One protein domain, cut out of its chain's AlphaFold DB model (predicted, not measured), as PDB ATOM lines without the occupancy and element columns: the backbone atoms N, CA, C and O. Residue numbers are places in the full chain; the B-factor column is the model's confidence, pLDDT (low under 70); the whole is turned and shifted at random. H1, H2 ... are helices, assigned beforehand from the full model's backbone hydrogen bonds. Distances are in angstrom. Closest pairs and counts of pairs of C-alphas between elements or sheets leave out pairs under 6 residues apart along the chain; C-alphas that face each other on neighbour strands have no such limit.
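This is residues 35 to 85 of the 286 residues of an uncharacterized protein of Rhizoctonia solani 123E (UniProt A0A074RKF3). Two helices, H1 and the longer H2, pack on each other at a steep angle and run opposite ways, with the loop of residues 49 to 58 turning back between them. Residues 79 to 85, which hold the short H3, stick out beyond the last residues of H2. The printed part has 51 residues with three named helices, H1, H2, H3, and no named strand: all helix. It is a loose rod, radius of gyration of the C-alphas 12.7 A, spanning 42 by 17 by 13 A.

H1, residues 35 to 48, touches residues 63 to 71 alone of H2, residues 59 to 78; the closest C-alphas, of Ala 45 and Leu 67, are 6.8 A apart. Their lines stand at a steep tilt of 49 degrees, opposite ways. H3, residues 81 to 85, is apart from H1 and meets H2 only through their tight link. Every O i to N i+4 pair is within hydrogen-bond range in H1, 14 of 16 in H2 and 0 of 1 in H3, where 1 of 2 O i to N i+3 pairs is.

H1 begins at C-alpha 35 (199.623, 332.248, 201.829) and is 20.6 A long. H2 is 28.1 A long. H3, 6.8 A, ends at C-alpha 85 (201.886, 335.046, 214.253).

The C-alphas farthest apart, of Glu 56 and Asn 83, are 42.2 A apart. The printed part has no cut and no long link. Residues 75 to 85 have pLDDT under 70.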
ATOM      1  N   ALA A  35     200.509 331.171 202.279       73.38
ATOM      2  CA  ALA A  35     199.623 332.248 201.829       73.38
ATOM      3  C   ALA A  35     200.091 333.648 202.278       73.38
ATOM      4  O   ALA A  35     199.771 334.643 201.625       73.38
ATOM      5  N   TRP A  36     200.854 333.748 203.373       77.56
ATOM      6  CA  TRP A  36     201.423 335.020 203.816       77.56
ATOM      7  C   TRP A  36     202.564 335.502 202.912       77.56
ATOM      8  O   TRP A  36     202.747 336.714 202.799       77.56
ATOM      9  N   GLU A  37     203.287 334.609 202.226       79.75
ATOM     10  CA  GLU A  37     204.359 334.989 201.294       79.75
ATOM     11  C   GLU A  37     203.774 335.774 200.113       79.75
ATOM     12  O   GLU A  37     204.285 336.837 199.754       79.75
ATOM     13  N   ASP A  38     202.626 335.327 199.583       81.50
ATOM     14  CA  ASP A  38     201.861 336.066 198.567       81.50
ATOM     15  C   ASP A  38     201.482 337.473 199.080       81.50
ATOM     16  O   ASP A  38     201.622 338.463 198.352       81.50
ATOM     17  N   ARG A  39     201.052 337.592 200.347       77.81
ATOM     18  CA  ARG A  39     200.666 338.879 200.964       77.81
ATOM     19  C   ARG A  39     201.860 339.818 201.135       77.81
ATOM     20  O   ARG A  39     201.753 341.008 200.840       77.81
ATOM     21  N   ALA A  40     202.996 339.291 201.580       80.44
ATOM     22  CA  ALA A  40     204.233 340.038 201.769       80.44
ATOM     23  C   ALA A  40     204.745 340.629 200.452       80.44
ATOM     24  O   ALA A  40     205.029 341.827 200.360       80.44
ATOM     25  N   ILE A  41     204.790 339.794 199.409       86.75
ATOM     26  CA  ILE A  41     205.200 340.202 198.066       86.75
ATOM     27  C   ILE A  41     204.235 341.260 197.528       86.75
ATOM     28  O   ILE A  41     204.684 342.280 197.006       86.75
ATOM     29  N   ALA A  42     202.923 341.069 197.698       85.50
ATOM     30  CA  ALA A  42     201.922 342.039 197.265       85.50
ATOM     31  C   ALA A  42     202.062 343.393 197.984       85.50
ATOM     32  O   ALA A  42     201.990 344.436 197.331       85.50
ATOM     33  N   LYS A  43     202.312 343.402 199.302       85.88
ATOM     34  CA  LYS A  43     202.532 344.630 200.087       85.88
ATOM     35  C   LYS A  43     203.770 345.382 199.599       85.88
ATOM     36  O   LYS A  43     203.696 346.583 199.341       85.88
ATOM     37  N   GLN A  44     204.876 344.670 199.385       88.56
ATOM     38  CA  GLN A  44     206.115 345.277 198.902       88.56
ATOM     39  C   GLN A  44     205.978 345.785 197.460       88.56
ATOM     40  O   GLN A  44     206.404 346.898 197.159       88.56
ATOM     41  N   ALA A  45     205.314 345.021 196.585       91.75
ATOM     42  CA  ALA A  45     205.035 345.427 195.209       91.75
ATOM     43  C   ALA A  45     204.128 346.665 195.144       91.75
ATOM     44  O   ALA A  45     204.327 347.533 194.299       91.75
ATOM     45  N   ARG A  46     203.150 346.784 196.051       88.75
ATOM     46  CA  ARG A  46     202.307 347.982 196.180       88.75
ATOM     47  C   ARG A  46     203.086 349.202 196.648       88.75
ATOM     48  O   ARG A  46     202.807 350.294 196.158       88.75
ATOM     49  N   ALA A  47     204.036 349.023 197.562       89.81
ATOM     50  CA  ALA A  47     204.874 350.111 198.052       89.81
ATOM     51  C   ALA A  47     205.834 350.627 196.969       89.81
ATOM     52  O   ALA A  47     205.979 351.834 196.807       89.81
ATOM     53  N   THR A  48     206.453 349.728 196.196       89.50
ATOM     54  CA  THR A  48     207.431 350.108 195.162       89.50
ATOM     55  C   THR A  48     206.808 350.424 193.802       89.50
ATOM     56  O   THR A  48     207.449 351.078 192.988       89.50
ATOM     57  N   ARG A  49     205.569 349.978 193.545       90.75
ATOM     58  CA  ARG A  49     204.813 350.171 192.290       90.75
ATOM     59  C   ARG A  49     205.668 349.949 191.029       90.75
ATOM     60  O   ARG A  49     205.717 350.826 190.167       90.75
ATOM     61  N   PRO A  50     206.299 348.775 190.845       92.25
ATOM     62  CA  PRO A  50     207.246 348.553 189.748       92.25
ATOM     63  C   PRO A  50     206.610 348.687 188.354       92.25
ATOM     64  O   PRO A  50     207.292 348.971 187.376       92.25
ATOM     65  N   TRP A  51     205.284 348.533 188.249       91.38
ATOM     66  CA  TRP A  51     204.535 348.745 187.005       91.38
ATOM     67  C   TRP A  51     204.358 350.221 186.621       91.38
ATOM     68  O   TRP A  51     203.981 350.504 185.487       91.38
ATOM     69  N   ALA A  52     204.581 351.150 187.552       91.50
ATOM     70  CA  ALA A  52     204.474 352.587 187.320       91.50
ATOM     71  C   ALA A  52     205.828 353.240 186.986       91.50
ATOM     72  O   ALA A  52     205.855 354.431 186.690       91.50
ATOM     73  N   ALA A  53     206.930 352.481 187.021       89.31
ATOM     74  CA  ALA A  53     208.263 352.998 186.734       89.31
ATOM     75  C   ALA A  53     208.355 353.539 185.297       89.31
ATOM     76  O   ALA A  53     207.984 352.866 184.325       89.31
ATOM     77  N   SER A  54     208.856 354.770 185.168       90.12
ATOM     78  CA  SER A  54     209.104 355.403 183.872       90.12
ATOM     79  C   SER A  54     210.219 354.670 183.122       90.12
ATOM     80  O   SER A  54     211.130 354.096 183.718       90.12
ATOM     81  N   LYS A  55     210.196 354.726 181.786       83.25
ATOM     82  CA  LYS A  55     211.300 354.207 180.957       83.25
ATOM     83  C   LYS A  55     212.631 354.920 181.213       83.25
ATOM     84  O   LYS A  55     213.668 354.355 180.891       83.25
ATOM     85  N   GLU A  56     212.595 356.135 181.752       82.69
ATOM     86  CA  GLU A  56     213.791 356.927 182.058       82.69
ATOM     87  C   GLU A  56     214.527 356.419 183.310       82.69
ATOM     88  O   GLU A  56     215.738 356.577 183.408       82.69
ATOM     89  N   GLU A  57     213.831 355.720 184.212       76.50
ATOM     90  CA  GLU A  57     214.372 355.161 185.464       76.50
ATOM     91  C   GLU A  57     214.728 353.668 185.328       76.50
ATOM     92  O   GLU A  57     214.468 352.868 186.224       76.50
ATOM     93  N   GLY A  58     215.248 353.250 184.169       82.00
ATOM     94  CA  GLY A  58     215.607 351.841 183.928       82.00
ATOM     95  C   GLY A  58     214.443 350.947 183.477       82.00
ATOM     96  O   GLY A  58     214.621 349.792 183.079       82.00
ATOM     97  N   GLY A  59     213.231 351.504 183.447       87.50
ATOM     98  CA  GLY A  59     212.028 350.835 182.973       87.50
ATOM     99  C   GLY A  59     211.522 349.718 183.896       87.50
ATOM    100  O   GLY A  59     212.088 349.437 184.951       87.50
ATOM    101  N   PRO A  60     210.431 349.038 183.498       87.88
ATOM    102  CA  PRO A  60     209.745 348.093 184.376       87.88
ATOM    103  C   PRO A  60     210.634 346.937 184.850       87.88
ATOM    104  O   PRO A  60     210.483 346.479 185.975       87.88
ATOM    105  N   SER A  61     211.565 346.463 184.013       87.62
ATOM    106  CA  SER A  61     212.419 345.314 184.351       87.62
ATOM    107  C   SER A  61     213.325 345.600 185.547       87.62
ATOM    108  O   SER A  61     213.399 344.781 186.457       87.62
ATOM    109  N   GLU A  62     213.977 346.762 185.566       90.38
ATOM    110  CA  GLU A  62     214.899 347.134 186.641       90.38
ATOM    111  C   GLU A  62     214.144 347.392 187.952       90.38
ATOM    112  O   GLU A  62     214.588 346.974 189.020       90.38
ATOM    113  N   ALA A  63     212.933 347.955 187.873       91.56
ATOM    114  CA  ALA A  63     212.050 348.106 189.027       91.56
ATOM    115  C   ALA A  63     211.600 346.753 189.618       91.56
ATOM    116  O   ALA A  63     211.512 346.603 190.841       91.56
ATOM    117  N   TRP A  64     211.345 345.743 188.776       90.88
ATOM    118  CA  TRP A  64     211.053 344.380 189.235       90.88
ATOM    119  C   TRP A  64     212.275 343.702 189.872       90.88
ATOM    120  O   TRP A  64     212.126 343.034 190.899       90.88
ATOM    121  N   ASP A  65     213.479 343.915 189.338       89.31
ATOM    122  CA  ASP A  65     214.724 343.406 189.930       89.31
ATOM    123  C   ASP A  65     215.035 344.094 191.278       89.31
ATOM    124  O   ASP A  65     215.416 343.442 192.259       89.31
ATOM    125  N   ALA A  66     214.785 345.402 191.385       89.88
ATOM    126  CA  ALA A  66     214.882 346.153 192.637       89.88
ATOM    127  C   ALA A  66     213.882 345.642 193.691       89.88
ATOM    128  O   ALA A  66     214.230 345.470 194.862       89.88
ATOM    129  N   LEU A  67     212.651 345.311 193.290       90.50
ATOM    130  CA  LEU A  67     211.684 344.671 194.181       90.50
ATOM    131  C   LEU A  67     212.183 343.292 194.646       90.50
ATOM    132  O   LEU A  67     212.157 343.009 195.845       90.50
ATOM    133  N   ALA A  68     212.680 342.455 193.733       85.94
ATOM    134  CA  ALA A  68     213.179 341.120 194.063       85.94
ATOM    135  C   ALA A  68     214.358 341.165 195.053       85.94
ATOM    136  O   ALA A  68     214.407 340.382 196.008       85.94
ATOM    137  N   THR A  69     215.284 342.112 194.877       86.69
ATOM    138  CA  THR A  69     216.402 342.321 195.815       86.69
ATOM    139  C   THR A  69     215.927 342.841 197.170       86.69
ATOM    140  O   THR A  69     216.428 342.394 198.203       86.69
ATOM    141  N   THR A  70     214.925 343.722 197.192       88.44
ATOM    142  CA  THR A  70     214.327 344.235 198.434       88.44
ATOM    143  C   THR A  70     213.642 343.120 199.224       88.44
ATOM    144  O   THR A  70     213.888 342.984 200.422       88.44
ATOM    145  N   ILE A  71     212.859 342.269 198.550       83.56
ATOM    146  CA  ILE A  71     212.221 341.093 199.161       83.56
ATOM    147  C   ILE A  71     213.291 340.149 199.716       83.56
ATOM    148  O   ILE A  71     213.227 339.770 200.882       83.56
ATOM    149  N   SER A  72     214.328 339.852 198.927       81.38
ATOM    150  CA  SER A  72     215.420 338.961 199.343       81.38
ATOM    151  C   SER A  72     216.165 339.475 200.582       81.38
ATOM    152  O   SER A  72     216.479 338.686 201.465       81.38
ATOM    153  N   ARG A  73     216.398 340.792 200.692       81.19
ATOM    154  CA  ARG A  73     216.996 341.412 201.892       81.19
ATOM    155  C   ARG A  73     216.049 341.403 203.090       81.19
ATOM    156  O   ARG A  73     216.488 341.201 204.216       81.19
ATOM    157  N   SER A  74     214.753 341.622 202.866       75.12
ATOM    158  CA  SER A  74     213.753 341.566 203.939       75.12
ATOM    159  C   SER A  74     213.508 340.139 204.446       75.12
ATOM    160  O   SER A  74     213.167 339.965 205.615       75.12
ATOM    161  N   ASN A  75     213.763 339.124 203.609       68.12
ATOM    162  CA  ASN A  75     213.546 337.711 203.920       68.12
ATOM    163  C   ASN A  75     214.366 337.190 205.115       68.12
ATOM    164  O   ASN A  75     213.881 336.331 205.850       68.12
ATOM    165  N   GLU A  76     215.537 337.766 205.413       63.16
ATOM    166  CA  GLU A  76     216.280 337.441 206.646       63.16
ATOM    167  C   GLU A  76     215.543 337.870 207.928       63.16
ATOM    168  O   GLU A  76     215.638 337.193 208.952       63.16
ATOM    169  N   LYS A  77     214.762 338.956 207.880       54.69
ATOM    170  CA  LYS A  77     213.871 339.361 208.984       54.69
ATOM    171  C   LYS A  77     212.548 338.591 208.971       54.69
ATOM    172  O   LYS A  77     211.929 338.419 210.014       54.69
ATOM    173  N   PHE A  78     212.149 338.086 207.812       54.47
ATOM    174  CA  PHE A  78     210.893 337.366 207.588       54.47
ATOM    175  C   PHE A  78     210.877 335.987 208.257       54.47
ATOM    176  O   PHE A  78     209.873 335.612 208.850       54.47
ATOM    177  N   ASN A  79     212.025 335.302 208.317       53.09
ATOM    178  CA  ASN A  79     212.163 334.069 209.102       53.09
ATOM    179  C   ASN A  79     212.009 334.275 210.625       53.09
ATOM    180  O   ASN A  79     211.734 333.309 211.332       53.09
ATOM    181  N   ARG A  80     212.164 335.503 211.153       53.19
ATOM    182  CA  ARG A  80     211.938 335.787 212.586       53.19
ATOM    183  C   ARG A  80     210.464 336.004 212.937       53.19
ATOM    184  O   ARG A  80     210.102 335.815 214.092       53.19
ATOM    185  N   HIS A  81     209.613 336.334 211.965       50.50
ATOM    186  CA  HIS A  81     208.192 336.609 212.214       50.50
ATOM    187  C   HIS A  81     207.319 335.350 212.358       50.50
ATOM    188  O   HIS A  81     206.187 335.463 212.823       50.50
ATOM    189  N   ASN A  82     207.844 334.157 212.042       49.28
ATOM    190  CA  ASN A  82     207.125 332.882 212.191       49.28
ATOM    191  C   ASN A  82     206.754 332.534 213.642       49.28
ATOM    192  O   ASN A  82     205.838 331.744 213.859       49.28
ATOM    193  N   ASN A  83     207.428 333.125 214.632       49.28
ATOM    194  CA  ASN A  83     207.091 332.896 216.037       49.28
ATOM    195  C   ASN A  83     206.066 333.903 216.578       49.28
ATOM    196  O   ASN A  83     205.404 333.605 217.560       49.28
ATOM    197  N   GLU A  84     205.862 335.054 215.928       50.56
ATOM    198  CA  GLU A  84     204.916 336.062 216.430       50.56
ATOM    199  C   GLU A  84     203.477 335.833 215.954       50.56
ATOM    200  O   GLU A  84     202.540 336.124 216.688       50.56
ATOM    201  N   THR A  85     203.254 335.302 214.748       51.69
ATOM    202  CA  THR A  85     201.886 335.046 214.253       51.69
ATOM    203  C   THR A  85     201.238 333.811 214.876       51.69
ATOM    204  O   THR A  85     200.010 333.733 214.920       51.69
TER     205      THR A  85